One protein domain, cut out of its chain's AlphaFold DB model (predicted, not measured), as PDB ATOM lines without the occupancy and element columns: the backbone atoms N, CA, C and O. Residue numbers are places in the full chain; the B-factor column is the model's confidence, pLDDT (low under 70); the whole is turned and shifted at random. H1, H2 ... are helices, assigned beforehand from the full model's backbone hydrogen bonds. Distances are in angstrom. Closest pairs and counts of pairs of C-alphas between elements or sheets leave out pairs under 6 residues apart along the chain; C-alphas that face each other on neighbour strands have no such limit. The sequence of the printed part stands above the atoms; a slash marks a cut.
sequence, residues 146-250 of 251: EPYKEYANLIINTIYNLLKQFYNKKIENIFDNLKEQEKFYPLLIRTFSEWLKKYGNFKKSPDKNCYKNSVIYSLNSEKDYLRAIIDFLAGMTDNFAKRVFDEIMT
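Overview. This is residues 146 to 250 of the 251 residues of the protein "HD_assoc domain-containing protein" of Candidatus Desulfofervidus auxilii (UniProt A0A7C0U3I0). A long helix, H1, has H4 packed beside its second half and H5 crossing it near its middle; H4 and H5 also each meet H3, which folds back on H2 as a helical hairpin. The first residues of H1 make one end of the long axis, and a long loop between H3 and H4 makes the other. The printed part has 105 residues with five named helices, in the order H1 H2 H3 H4 H5, and no named strand; the class is all helix, with mostly crossed packing. It is compact by its radius of gyration of the C-alphas, 14.2 A, but elongated in outline, spanning 49 by 26 by 23 A.

Arrangement. H1, residues 146 to 165, touches H4, residues 222 to 234, with residues 156 to 164 alone; the closest C-alphas, of Tyr 160 and Ile 229, are 6.6 A apart. The two run opposite ways at a steep tilt of 37 degrees, only just steep. H1 touches H5, residues 238 to 249, with residues 155 to 159 alone; the closest C-alphas, of Ile 155 and Phe 245, are 5.9 A apart, and the two run the same way at a steep tilt of 63 degrees. H1 and H3, residues 186 to 199, are near each other. H3 is the hub, touching three helices. It only just touches H4, with 3 pairs of C-alphas within 8 A, the closest those of Trp 195 and Phe 232 at 7.3 A. It only just touches H5, also with 3 pairs, the closest C-alphas being those of Leu 188 and Val 244 at 5.9 A. H2, residues 171 to 181, forms a hairpin with H3: they run opposite ways at a shallow tilt of 16 degrees, and their closest C-alphas, of Leu 178 and Ile 189, are 6.2 A apart. H2 is apart from H1, H4 and H5. In H1, H2, H3, H4 and H5 every O i to N i+4 pair is within hydrogen-bond range.

Along the chain. H1 begins at C-alpha 146, (141.700, 66.921, 132.862), and is 28.5 A from first to last C-alpha. H3 is 20.0 A long, H4 18.3 A, H5 16.5 A and H2 15.8 A. H4 begins at C-alpha 222, (142.718, 71.413, 165.299), and H5 ends at C-alpha 249, (159.368, 66.049, 145.532).

Size, cuts and confidence. The C-alphas farthest apart, of Glu 146 and Asp 207, are 50.5 A apart. The printed part has no cut. The link from H3 to H4, residues 200 to 221, is long; the other links are tight. The model's pLDDT is under 70 at residues 203 to 211, within that link.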
ATOM      1  N   GLU A 146     141.683  67.981 131.839       89.81
ATOM      2  CA  GLU A 146     141.700  66.921 132.862       89.81
ATOM      3  C   GLU A 146     143.102  66.644 133.431       89.81
ATOM      4  O   GLU A 146     143.242  66.705 134.652       89.81
ATOM      5  N   PRO A 147     144.173  66.487 132.623       93.06
ATOM      6  CA  PRO A 147     145.515  66.284 133.177       93.06
ATOM      7  C   PRO A 147     145.977  67.441 134.074       93.06
ATOM      8  O   PRO A 147     146.667  67.234 135.070       93.06
ATOM      9  N   TYR A 148     145.584  68.675 133.742       91.38
ATOM     10  CA  TYR A 148     145.913  69.839 134.559       91.38
ATOM     11  C   TYR A 148     145.122  69.852 135.874       91.38
ATOM     12  O   TYR A 148     145.696  70.163 136.916       91.38
ATOM     13  N   LYS A 149     143.837  69.470 135.858       92.38
ATOM     14  CA  LYS A 149     143.028  69.318 137.080       92.38
ATOM     15  C   LYS A 149     143.610  68.253 138.004       92.38
ATOM     16  O   LYS A 149     143.736  68.499 139.201       92.38
ATOM     17  N   GLU A 150     144.005  67.105 137.457       95.69
ATOM     18  CA  GLU A 150     144.668  66.037 138.213       95.69
ATOM     19  C   GLU A 150     145.982  66.527 138.834       95.69
ATOM     20  O   GLU A 150     146.214  66.331 140.029       95.69
ATOM     21  N   TYR A 151     146.806  67.236 138.056       95.62
ATOM     22  CA  TYR A 151     148.058  67.822 138.530       95.62
ATOM     23  C   TYR A 151     147.841  68.868 139.637       95.62
ATOM     24  O   TYR A 151     148.497  68.813 140.677       95.62
ATOM     25  N   ALA A 152     146.886  69.786 139.469       96.31
ATOM     26  CA  ALA A 152     146.549  70.784 140.484       96.31
ATOM     27  C   ALA A 152     146.012  70.131 141.768       96.31
ATOM     28  O   ALA A 152     146.416  70.499 142.872       96.31
ATOM     29  N   ASN A 153     145.153  69.115 141.632       96.75
ATOM     30  CA  ASN A 153     144.643  68.340 142.758       96.75
ATOM     31  C   ASN A 153     145.780  67.633 143.513       96.75
ATOM     32  O   ASN A 153     145.793  67.631 144.744       96.75
ATOM     33  N   LEU A 154     146.758  67.072 142.797       97.31
ATOM     34  CA  LEU A 154     147.935  66.452 143.402       97.31
ATOM     35  C   LEU A 154     148.778  67.467 144.184       97.31
ATOM     36  O   LEU A 154     149.153  67.178 145.321       97.31
ATOM     37  N   ILE A 155     149.026  68.655 143.620       97.56
ATOM     38  CA  ILE A 155     149.767  69.732 144.294       97.56
ATOM     39  C   ILE A 155     149.071  70.121 145.599       97.56
ATOM     40  O   ILE A 155     149.673  70.050 146.672       97.56
ATOM     41  N   ILE A 156     147.792  70.501 145.519       97.69
ATOM     42  CA  ILE A 156     147.041  71.034 146.662       97.69
ATOM     43  C   ILE A 156     146.962  69.993 147.783       97.69
ATOM     44  O   ILE A 156     147.263  70.306 148.935       97.69
ATOM     45  N   ASN A 157     146.615  68.744 147.453       97.75
ATOM     46  CA  ASN A 157     146.495  67.687 148.457       97.75
ATOM     47  C   ASN A 157     147.841  67.306 149.069       97.75
ATOM     48  O   ASN A 157     147.900  67.042 150.267       97.75
ATOM     49  N   THR A 158     148.923  67.289 148.287       97.75
ATOM     50  CA  THR A 158     150.263  66.987 148.811       97.75
ATOM     51  C   THR A 158     150.683  68.020 149.853       97.75
ATOM     52  O   THR A 158     151.049  67.648 150.968       97.75
ATOM     53  N   ILE A 159     150.543  69.314 149.541       98.00
ATOM     54  CA  ILE A 159     150.899  70.393 150.474       98.00
ATOM     55  C   ILE A 159     149.991  70.358 151.709       98.00
ATOM     56  O   ILE A 159     150.480  70.432 152.838       98.00
ATOM     57  N   TYR A 160     148.676  70.201 151.515       98.38
ATOM     58  CA  TYR A 160     147.710  70.117 152.611       98.38
ATOM     59  C   TYR A 160     148.029  68.964 153.571       98.38
ATOM     60  O   TYR A 160     148.120  69.163 154.783       98.38
ATOM     61  N   ASN A 161     148.218  67.756 153.030       97.94
ATOM     62  CA  ASN A 161     148.460  66.556 153.825       97.94
ATOM     63  C   ASN A 161     149.793  66.625 154.568       97.94
ATOM     64  O   ASN A 161     149.846  66.201 155.720       97.94
ATOM     65  N   LEU A 162     150.836  67.192 153.955       97.31
ATOM     66  CA  LEU A 162     152.122  67.402 154.616       97.31
ATOM     67  C   LEU A 162     151.982  68.363 155.806       97.31
ATOM     68  O   LEU A 162     152.318  68.005 156.930       97.31
ATOM     69  N   LEU A 163     151.404  69.553 155.594       97.62
ATOM     70  CA  LEU A 163     151.222  70.540 156.666       97.62
ATOM     71  C   LEU A 163     150.322  70.028 157.800       97.62
ATOM     72  O   LEU A 163     150.541  70.356 158.972       97.62
ATOM     73  N   LYS A 164     149.321  69.206 157.469       97.25
ATOM     74  CA  LYS A 164     148.427  68.575 158.446       97.25
ATOM     75  C   LYS A 164     149.178  67.664 159.423       97.25
ATOM     76  O   LYS A 164     148.808  67.622 160.593       97.25
ATOM     77  N   GLN A 165     150.228  66.972 158.979       96.00
ATOM     78  CA  GLN A 165     151.004  66.056 159.831       96.00
ATOM     79  C   GLN A 165     151.741  66.772 160.970       96.00
ATOM     80  O   GLN A 165     152.036  66.152 161.987       96.00
ATOM     81  N   PHE A 166     152.006  68.074 160.835       94.69
ATOM     82  CA  PHE A 166     152.750  68.844 161.836       94.69
ATOM     83  C   PHE A 166     151.883  69.374 162.983       94.69
ATOM     84  O   PHE A 166     152.413  69.960 163.930       94.69
ATOM     85  N   TYR A 167     150.567  69.153 162.931       95.25
ATOM     86  CA  TYR A 167     149.655  69.604 163.973       95.25
ATOM     87  C   TYR A 167     149.957  68.967 165.340       95.25
ATOM     88  O   TYR A 167     150.253  67.778 165.465       95.25
ATOM     89  N   ASN A 168     149.807  69.766 166.396       93.38
ATOM     90  CA  ASN A 168     149.858  69.325 167.781       93.38
ATOM     91  C   ASN A 168     148.908  70.175 168.637       93.38
ATOM     92  O   ASN A 168     148.685  71.344 168.346       93.38
ATOM     93  N   LYS A 169     148.393  69.629 169.746       89.19
ATOM     94  CA  LYS A 169     147.530  70.387 170.675       89.19
ATOM     95  C   LYS A 169     148.255  71.551 171.365       89.19
ATOM     96  O   LYS A 169     147.614  72.523 171.774       89.19
ATOM     97  N   LYS A 170     149.573  71.434 171.562       89.31
ATOM     98  CA  LYS A 170     150.404  72.488 172.160       89.31
ATOM     99  C   LYS A 170     151.037  73.332 171.065       89.31
ATOM    100  O   LYS A 170     151.672  72.789 170.166       89.31
ATOM    101  N   ILE A 171     150.900  74.653 171.179       86.88
ATOM    102  CA  ILE A 171     151.416  75.593 170.180       86.88
ATOM    103  C   ILE A 171     152.936  75.485 170.057       86.88
ATOM    104  O   ILE A 171     153.433  75.503 168.935       86.88
ATOM    105  N   GLU A 172     153.673  75.348 171.169       87.62
ATOM    106  CA  GLU A 172     155.137  75.224 171.105       87.62
ATOM    107  C   GLU A 172     155.540  74.030 170.235       87.62
ATOM    108  O   GLU A 172     156.307  74.190 169.290       87.62
ATOM    109  N   ASN A 173     154.891  72.885 170.453       91.44
ATOM    110  CA  ASN A 173     155.136  71.669 169.688       91.44
ATOM    111  C   ASN A 173     154.808  71.822 168.194       91.44
ATOM    112  O   ASN A 173     155.472  71.196 167.379       91.44
ATOM    113  N   ILE A 174     153.812  72.635 167.807       91.81
ATOM    114  CA  ILE A 174     153.550  72.920 166.381       91.81
ATOM    115  C   ILE A 174     154.776  73.598 165.761       91.81
ATOM    116  O   ILE A 174     155.245  73.188 164.703       91.81
ATOM    117  N   PHE A 175     155.308  74.635 166.411       93.19
ATOM    118  CA  PHE A 175     156.459  75.369 165.884       93.19
ATOM    119  C   PHE A 175     157.759  74.568 165.959       93.19
ATOM    120  O   PHE A 175     158.588  74.713 165.063       93.19
ATOM    121  N   ASP A 176     157.925  73.719 166.971       93.56
ATOM    122  CA  ASP A 176     159.062  72.805 167.064       93.56
ATOM    123  C   ASP A 176     159.009  71.757 165.944       93.56
ATOM    124  O   ASP A 176     159.978  71.631 165.195       93.56
ATOM    125  N   ASN A 177     157.850  71.116 165.731       94.00
ATOM    126  CA  ASN A 177     157.627  70.196 164.613       94.00
ATOM    127  C   ASN A 177     157.937  70.867 163.271       94.00
ATOM    128  O   ASN A 177     158.661  70.309 162.456       94.00
ATOM    129  N   LEU A 178     157.419  72.078 163.037       94.81
ATOM    130  CA  LEU A 178     157.697  72.827 161.810       94.81
ATOM    131  C   LEU A 178     159.201  73.082 161.655       94.81
ATOM    132  O   LEU A 178     159.773  72.781 160.612       94.81
ATOM    133  N   LYS A 179     159.867  73.572 162.704       95.00
ATOM    134  CA  LYS A 179     161.299  73.889 162.680       95.00
ATOM    135  C   LYS A 179     162.175  72.669 162.377       95.00
ATOM    136  O   LYS A 179     163.163  72.800 161.660       95.00
ATOM    137  N   GLU A 180     161.825  71.488 162.881       95.19
ATOM    138  CA  GLU A 180     162.540  70.242 162.566       95.19
ATOM    139  C   GLU A 180     162.483  69.884 161.073       95.19
ATOM    140  O   GLU A 180     163.433  69.307 160.534       95.19
ATOM    141  N   GLN A 181     161.390  70.259 160.406       95.25
ATOM    142  CA  GLN A 181     161.139  69.985 158.992       95.25
ATOM    143  C   GLN A 181     161.644  71.099 158.065       95.25
ATOM    144  O   GLN A 181     161.760  70.881 156.862       95.25
ATOM    145  N   GLU A 182     162.015  72.268 158.599       95.00
ATOM    146  CA  GLU A 182     162.527  73.408 157.817       95.00
ATOM    147  C   GLU A 182     163.783  73.050 157.009       95.00
ATOM    148  O   GLU A 182     163.999  73.591 155.931       95.00
ATOM    149  N   LYS A 183     164.595  72.100 157.489       93.62
ATOM    150  CA  LYS A 183     165.775  71.617 156.753       93.62
ATOM    151  C   LYS A 183     165.426  70.860 155.466       93.62
ATOM    152  O   LYS A 183     166.255  70.814 154.567       93.62
ATOM    153  N   PHE A 184     164.244  70.245 155.411       93.69
ATOM    154  CA  PHE A 184     163.768  69.476 154.262       93.69
ATOM    155  C   PHE A 184     162.873  70.322 153.355       93.69
ATOM    156  O   PHE A 184     162.965  70.216 152.140       93.69
ATOM    157  N   TYR A 185     162.048  71.194 153.943       95.81
ATOM    158  CA  TYR A 185     161.065  72.008 153.220       95.81
ATOM    159  C   TYR A 185     161.203  73.505 153.569       95.81
ATOM    160  O   TYR A 185     160.294  74.097 154.167       95.81
ATOM    161  N   PRO A 186     162.357  74.137 153.286       96.00
ATOM    162  CA  PRO A 186     162.665  75.478 153.776       96.00
ATOM    163  C   PRO A 186     161.700  76.557 153.273       96.00
ATOM    164  O   PRO A 186     161.335  77.453 154.039       96.00
ATOM    165  N   LEU A 187     161.264  76.507 152.013       96.75
ATOM    166  CA  LEU A 187     160.336  77.487 151.450       96.75
ATOM    167  C   LEU A 187     158.950  77.346 152.080       96.75
ATOM    168  O   LEU A 187     158.396  78.340 152.570       96.75
ATOM    169  N   LEU A 188     158.400  76.131 152.086       97.19
ATOM    170  CA  LEU A 188     157.073  75.854 152.632       97.19
ATOM    171  C   LEU A 188     156.995  76.182 154.122       97.19
ATOM    172  O   LEU A 188     156.126  76.938 154.559       97.19
ATOM    173  N   ILE A 189     157.918  75.637 154.909       97.50
ATOM    174  CA  ILE A 189     157.864  75.726 156.367       97.50
ATOM    175  C   ILE A 189     158.078  77.155 156.832       97.50
ATOM    176  O   ILE A 189     157.349  77.623 157.710       97.50
ATOM    177  N   ARG A 190     159.027  77.885 156.236       96.19
ATOM    178  CA  ARG A 190     159.272  79.282 156.599       96.19
ATOM    179  C   ARG A 190     158.048  80.146 156.314       96.19
ATOM    180  O   ARG A 190     157.627  80.913 157.176       96.19
ATOM    181  N   THR A 191     157.466  80.024 155.123       96.62
ATOM    182  CA  THR A 191     156.308  80.842 154.726       96.62
ATOM    183  C   THR A 191     155.059  80.504 155.535       96.62
ATOM    184  O   THR A 191     154.384  81.417 156.015       96.62
ATOM    185  N   PHE A 192     154.791  79.219 155.774       97.06
ATOM    186  CA  PHE A 192     153.665  78.794 156.601       97.06
ATOM    187  C   PHE A 192     153.852  79.163 158.079       97.06
ATOM    188  O   PHE A 192     152.921  79.642 158.725       97.06
ATOM    189  N   SER A 193     155.066  79.048 158.621       94.69
ATOM    190  CA  SER A 193     155.360  79.481 159.993       94.69
ATOM    191  C   SER A 193     155.115  80.978 160.180       94.69
ATOM    192  O   SER A 193     154.551  81.386 161.193       94.69
ATOM    193  N   GLU A 194     155.508  81.812 159.213       92.31
ATOM    194  CA  GLU A 194     155.207  83.248 159.239       92.31
ATOM    195  C   GLU A 194     153.699  83.520 159.129       92.31
ATOM    196  O   GLU A 194     153.183  84.387 159.836       92.31
ATOM    197  N   TRP A 195     152.969  82.745 158.320       93.75
ATOM    198  CA  TRP A 195     151.507  82.809 158.251       93.75
ATOM    199  C   TRP A 195     150.850  82.529 159.611       93.75
ATOM    200  O   TRP A 195     150.036  83.328 160.082       93.75
ATOM    201  N   LEU A 196     151.253  81.448 160.288       93.00
ATOM    202  CA  LEU A 196     150.732  81.087 161.610       93.00
ATOM    203  C   LEU A 196     151.105  82.107 162.688       93.00
ATOM    204  O   LEU A 196     150.270  82.434 163.524       93.00
ATOM    205  N   LYS A 197     152.330  82.648 162.675       90.06
ATOM    206  CA  LYS A 197     152.730  83.714 163.612       90.06
ATOM    207  C   LYS A 197     151.923  84.987 163.401       90.06
ATOM    208  O   LYS A 197     151.609  85.673 164.367       90.06
ATOM    209  N   LYS A 198     151.618  85.312 162.144       88.06
ATOM    210  CA  LYS A 198     150.863  86.508 161.795       88.06
ATOM    211  C   LYS A 198     149.410  86.376 162.231       88.06
ATOM    212  O   LYS A 198     148.911  87.268 162.900       88.06
ATOM    213  N   TYR A 199     148.722  85.297 161.865       89.62
ATOM    214  CA  TYR A 199     147.264  85.189 162.028       89.62
ATOM    215  C   TYR A 199     146.807  84.268 163.169       89.62
ATOM    216  O   TYR A 199     145.623  84.251 163.497       89.62
ATOM    217  N   GLY A 200     147.712  83.508 163.782       88.00
ATOM    218  CA  GLY A 200     147.424  82.644 164.923       88.00
ATOM    219  C   GLY A 200     147.628  83.330 166.275       88.00
ATOM    220  O   GLY A 200     148.233  84.395 166.381       88.00
ATOM    221  N   ASN A 201     147.163  82.687 167.343       86.31
ATOM    222  CA  ASN A 201     147.313  83.137 168.732       86.31
ATOM    223  C   ASN A 201     148.742  82.965 169.307       86.31
ATOM    224  O   ASN A 201     148.913  82.818 170.518       86.31
ATOM    225  N   PHE A 202     149.780  83.013 168.464       75.19
ATOM    226  CA  PHE A 202     151.175  82.866 168.878       75.19
ATOM    227  C   PHE A 202     151.719  84.172 169.474       75.19
ATOM    228  O   PHE A 202     152.009  85.131 168.760       75.19
ATOM    229  N   LYS A 203     151.903  84.219 170.798       66.94
ATOM    230  CA  LYS A 203     152.516  85.364 171.489       66.94
ATOM    231  C   LYS A 203     153.908  84.992 171.993       66.94
ATOM    232  O   LYS A 203     154.036  84.366 173.036       66.94
ATOM    233  N   LYS A 204     154.963  85.444 171.305       55.22
ATOM    234  CA  LYS A 204     156.331  85.414 171.868       55.22
ATOM    235  C   LYS A 204     156.556  86.481 172.949       55.22
ATOM    236  O   LYS A 204     157.507  86.381 173.714       55.22
ATOM    237  N   SER A 205     155.712  87.513 173.014       46.03
ATOM    238  CA  SER A 205     155.732  88.553 174.052       46.03
ATOM    239  C   SER A 205     154.363  89.249 174.132       46.03
ATOM    240  O   SER A 205     153.716  89.404 173.094       46.03
ATOM    241  N   PRO A 206     153.902  89.672 175.323       49.09
ATOM    242  CA  PRO A 206     152.547  90.195 175.525       49.09
ATOM    243  C   PRO A 206     152.243  91.538 174.832       49.09
ATOM    244  O   PRO A 206     151.067  91.827 174.633       49.09
ATOM    245  N   ASP A 207     153.253  92.305 174.394       48.06
ATOM    246  CA  ASP A 207     153.073  93.736 174.074       48.06
ATOM    247  C   ASP A 207     153.200  94.176 172.605       48.06
ATOM    248  O   ASP A 207     152.972  95.344 172.298       48.06
ATOM    249  N   LYS A 208     153.538  93.305 171.646       49.56
ATOM    250  CA  LYS A 208     153.625  93.728 170.234       49.56
ATOM    251  C   LYS A 208     153.167  92.639 169.280       49.56
ATOM    252  O   LYS A 208     153.971  91.834 168.820       49.56
ATOM    253  N   ASN A 209     151.896  92.686 168.883       57.03
ATOM    254  CA  ASN A 209     151.557  92.195 167.554       57.03
ATOM    255  C   ASN A 209     152.146  93.182 166.530       57.03
ATOM    256  O   ASN A 209     151.540  94.210 166.219       57.03
ATOM    257  N   CYS A 210     153.358  92.903 166.044       61.50
ATOM    258  CA  CYS A 210     154.051  93.756 165.074       61.50
ATOM    259  C   CYS A 210     153.273  93.914 163.756       61.50
ATOM    260  O   CYS A 210     153.497  94.885 163.036       61.50
ATOM    261  N   TYR A 211     152.327  93.015 163.474       65.81
ATOM    262  CA  TYR A 211     151.521  93.021 162.258       65.81
ATOM    263  C   TYR A 211     150.210  93.816 162.385       65.81
ATOM    264  O   TYR A 211     149.520  93.978 161.379       65.81
ATOM    265  N   LYS A 212     149.863  94.326 163.583       70.75
ATOM    266  CA  LYS A 212     148.629  95.100 163.866       70.75
ATOM    267  C   LYS A 212     147.332  94.451 163.338       70.75
ATOM    268  O   LYS A 212     146.368  95.150 163.035       70.75
ATOM    269  N   ASN A 213     147.300  93.129 163.200       74.38
ATOM    270  CA  ASN A 213     146.162  92.386 162.669       74.38
ATOM    271  C   ASN A 213     145.366  91.693 163.785       74.38
ATOM    272  O   ASN A 213     145.856  91.492 164.897       74.38
ATOM    273  N   SER A 214     144.127  91.312 163.483       78.19
ATOM    274  CA  SER A 214     143.339  90.467 164.377       78.19
ATOM    275  C   SER A 214     143.858  89.033 164.333       78.19
ATOM    276  O   SER A 214     144.199  88.527 163.261       78.19
ATOM    277  N   VAL A 215     143.893  88.378 165.492       84.25
ATOM    278  CA  VAL A 215     144.088  86.926 165.565       84.25
ATOM    279  C   VAL A 215     142.861  86.256 164.953       84.25
ATOM    280  O   VAL A 215     141.734  86.590 165.315       84.25
ATOM    281  N   ILE A 216     143.097  85.341 164.017       87.25
ATOM    282  CA  ILE A 216     142.069  84.603 163.275       87.25
ATOM    283  C   ILE A 216     142.009  83.149 163.753       87.25
ATOM    284  O   ILE A 216     140.922  82.590 163.848       87.25
ATOM    285  N   TYR A 217     143.158  82.548 164.089       91.62
ATOM    286  CA  TYR A 217     143.252  81.120 164.407       91.62
ATOM    287  C   TYR A 217     143.665  80.880 165.861       91.62
ATOM    288  O   TYR A 217     144.703  81.369 166.319       91.62
ATOM    289  N   SER A 218     142.902  80.056 166.576       91.38
ATOM    290  CA  SER A 218     143.332  79.484 167.853       91.38
ATOM    291  C   SER A 218     144.107  78.198 167.584       91.38
ATOM    292  O   SER A 218     143.509  77.143 167.420       91.38
ATOM    293  N   LEU A 219     145.441  78.244 167.560       89.56
ATOM    294  CA  LEU A 219     146.277  77.115 167.120       89.56
ATOM    295  C   LEU A 219     146.197  75.873 168.030       89.56
ATOM    296  O   LEU A 219     146.624  74.797 167.631       89.56
ATOM    297  N   ASN A 220     145.622  75.989 169.230       89.88
ATOM    298  CA  ASN A 220     145.279  74.845 170.086       89.88
ATOM    299  C   ASN A 220     144.068  74.039 169.577       89.88
ATOM    300  O   ASN A 220     143.830  72.924 170.044       89.88
ATOM    301  N   SER A 221     143.264  74.631 168.691       93.50
ATOM    302  CA  SER A 221     142.122  74.007 168.033       93.50
ATOM    303  C   SER A 221     142.580  73.414 166.708       93.50
ATOM    304  O   SER A 221     143.032  74.131 165.815       93.50
ATOM    305  N   GLU A 222     142.397  72.104 166.550       94.50
ATOM    306  CA  GLU A 222     142.718  71.413 165.299       94.50
ATOM    307  C   GLU A 222     141.927  72.008 164.137       94.50
ATOM    308  O   GLU A 222     142.476  72.250 163.068       94.50
ATOM    309  N   LYS A 223     140.652  72.334 164.374       95.94
ATOM    310  CA  LYS A 223     139.780  72.950 163.373       95.94
ATOM    311  C   LYS A 223     140.356  74.269 162.849       95.94
ATOM    312  O   LYS A 223     140.349  74.490 161.641       95.94
ATOM    313  N   ASP A 224     140.878  75.114 163.736       94.69
ATOM    314  CA  ASP A 224     141.441  76.413 163.358       94.69
ATOM    315  C   ASP A 224     142.803  76.255 162.675       94.69
ATOM    316  O   ASP A 224     143.106  76.994 161.744       94.69
ATOM    317  N   TYR A 225     143.610  75.267 163.083       96.19
ATOM    318  CA  TYR A 225     144.860  74.937 162.396       96.19
ATOM    319  C   TYR A 225     144.605  74.432 160.969       96.19
ATOM    320  O   TYR A 225     145.218  74.919 160.020       96.19
ATOM    321  N   LEU A 226     143.652  73.510 160.789       97.25
ATOM    322  CA  LEU A 226     143.246  73.033 159.464       97.25
ATOM    323  C   LEU A 226     142.684  74.175 158.611       97.25
ATOM    324  O   LEU A 226     143.005  74.274 157.428       97.25
ATOM    325  N   ARG A 227     141.904  75.082 159.214       96.50
ATOM    326  CA  ARG A 227     141.431  76.292 158.536       96.50
ATOM    327  C   ARG A 227     142.591  77.187 158.097       96.50
ATOM    328  O   ARG A 227     142.581  77.652 156.963       96.50
ATOM    329  N   ALA A 228     143.610  77.360 158.937       96.75
ATOM    330  CA  ALA A 228     144.797  78.135 158.595       96.75
ATOM    331  C   ALA A 228     145.564  77.547 157.401       96.75
ATOM    332  O   ALA A 228     146.079  78.321 156.598       96.75
ATOM    333  N   ILE A 229     145.618  76.213 157.260       97.88
ATOM    334  CA  ILE A 229     146.191  75.551 156.074       97.88
ATOM    335  C   ILE A 229     145.355  75.869 154.831       97.88
ATOM    336  O   ILE A 229     145.916  76.241 153.805       97.88
ATOM    337  N   ILE A 230     144.027  75.743 154.915       97.56
ATOM    338  CA  ILE A 230     143.124  76.020 153.786       97.56
ATOM    339  C   ILE A 230     143.272  77.472 153.326       97.56
ATOM    340  O   ILE A 230     143.474  77.720 152.140       97.56
ATOM    341  N   ASP A 231     143.227  78.422 154.259       96.81
ATOM    342  CA  ASP A 231     143.341  79.848 153.947       96.81
ATOM    343  C   ASP A 231     144.750  80.199 153.420       96.81
ATOM    344  O   ASP A 231     144.892  81.055 152.548       96.81
ATOM    345  N   PHE A 232     145.797  79.504 153.887       97.00
ATOM    346  CA  PHE A 232     147.157  79.636 153.354       97.00
ATOM    347  C   PHE A 232     147.263  79.130 151.912       97.00
ATOM    348  O   PHE A 232     147.801  79.839 151.066       97.00
ATOM    349  N   LEU A 233     146.717  77.943 151.620       97.25
ATOM    350  CA  LEU A 233     146.673  77.362 150.273       97.25
ATOM    351  C   LEU A 233     145.874  78.243 149.308       97.25
ATOM    352  O   LEU A 233     146.346  78.520 148.210       97.25
ATOM    353  N   ALA A 234     144.708  78.734 149.733       96.12
ATOM    354  CA  ALA A 234     143.876  79.637 148.939       96.12
ATOM    355  C   ALA A 234     144.562  80.987 148.652       96.12
ATOM    356  O   ALA A 234     144.233  81.651 147.674       96.12
ATOM    357  N   GLY A 235     145.517  81.395 149.496       95.38
ATOM    358  CA  GLY A 235     146.332  82.594 149.307       95.38
ATOM    359  C   GLY A 235     147.590  82.395 148.451       95.38
ATOM    360  O   GLY A 235     148.313  83.368 148.221       95.38
ATOM    361  N   MET A 236     147.894  81.171 148.005       95.50
ATOM    362  CA  MET A 236     149.063  80.901 147.165       95.50
ATOM    363  C   MET A 236     148.827  81.317 145.714       95.50
ATOM    364  O   MET A 236     147.733  81.191 145.179       95.50
ATOM    365  N   THR A 237     149.896  81.744 145.043       96.88
ATOM    366  CA  THR A 237     149.905  81.822 143.577       96.88
ATOM    367  C   THR A 237     150.270  80.464 142.982       96.88
ATOM    368  O   THR A 237     151.028  79.707 143.594       96.88
ATOM    369  N   ASP A 238     149.831  80.183 141.754       95.56
ATOM    370  CA  ASP A 238     150.134  78.928 141.049       95.56
ATOM    371  C   ASP A 238     151.638  78.631 140.994       95.56
ATOM    372  O   ASP A 238     152.082  77.512 141.246       95.56
ATOM    373  N   ASN A 239     152.447  79.651 140.696       96.44
ATOM    374  CA  ASN A 239     153.901  79.512 140.633       96.44
ATOM    375  C   ASN A 239     154.511  79.215 142.004       96.44
ATOM    376  O   ASN A 239     155.486  78.474 142.093       96.44
ATOM    377  N   PHE A 240     153.961  79.793 143.073       97.25
ATOM    378  CA  PHE A 240     154.415  79.490 144.422       97.25
ATOM    379  C   PHE A 240     154.051  78.053 144.817       97.25
ATOM    380  O   PHE A 240     154.926  77.324 145.279       97.25
ATOM    381  N   ALA A 241     152.812  77.624 144.557       97.31
ATOM    382  CA  ALA A 241     152.355  76.266 144.840       97.31
ATOM    383  C   ALA A 241     153.182  75.209 144.086       97.31
ATOM    384  O   ALA A 241     153.597  74.221 144.685       97.31
ATOM    385  N   LYS A 242     153.504  75.449 142.806       96.31
ATOM    386  CA  LYS A 242     154.398  74.579 142.020       96.31
ATOM    387  C   LYS A 242     155.792  74.479 142.632       96.31
ATOM    388  O   LYS A 242     156.272  73.381 142.853       96.31
ATOM    389  N   ARG A 243     156.412  75.610 142.987       96.94
ATOM    390  CA  ARG A 243     157.747  75.622 143.616       96.94
ATOM    391  C   ARG A 243     157.781  74.871 144.944       96.94
ATOM    392  O   ARG A 243     158.760  74.195 145.230       96.94
ATOM    393  N   VAL A 244     156.733  75.017 145.754       97.00
ATOM    394  CA  VAL A 244     156.576  74.262 147.001       97.00
ATOM    395  C   VAL A 244     156.420  72.770 146.711       97.00
ATOM    396  O   VAL A 244     157.030  71.948 147.381       97.00
ATOM    397  N   PHE A 245     155.616  72.404 145.715       96.62
ATOM    398  CA  PHE A 245     155.451  71.007 145.333       96.62
ATOM    399  C   PHE A 245     156.763  70.390 144.833       96.62
ATOM    400  O   PHE A 245     157.124  69.299 145.265       96.62
ATOM    401  N   ASP A 246     157.515  71.110 144.001       95.75
ATOM    402  CA  ASP A 246     158.827  70.677 143.516       95.75
ATOM    403  C   ASP A 246     159.830  70.513 144.673       95.75
ATOM    404  O   ASP A 246     160.582  69.541 144.695       95.75
ATOM    405  N   GLU A 247     159.806  71.411 145.669       96.06
ATOM    406  CA  GLU A 247     160.590  71.281 146.909       96.06
ATOM    407  C   GLU A 247     160.251  69.989 147.663       96.06
ATOM    408  O   GLU A 247     161.156  69.288 148.101       96.06
ATOM    409  N   ILE A 248     158.967  69.634 147.779       94.69
ATOM    410  CA  ILE A 248     158.539  68.402 148.463       94.69
ATOM    411  C   ILE A 248     159.006  67.144 147.717       94.69
ATOM    412  O   ILE A 248     159.303  66.129 148.346       94.69
ATOM    413  N   MET A 249     159.044  67.196 146.385       92.31
ATOM    414  CA  MET A 249     159.368  66.049 145.532       92.31
ATOM    415  C   MET A 249     160.875  65.842 145.315       92.31
ATOM    416  O   MET A 249     161.266  64.797 144.789       92.31
ATOM    417  N   THR A 250     161.712  66.812 145.686       87.50
ATOM    418  CA  THR A 250     163.165  66.771 145.469       87.50
ATOM    419  C   THR A 250     163.886  66.357 146.754       87.50
ATOM    420  O   THR A 250     163.642  66.941 147.807       87.50
TER     421      THR A 250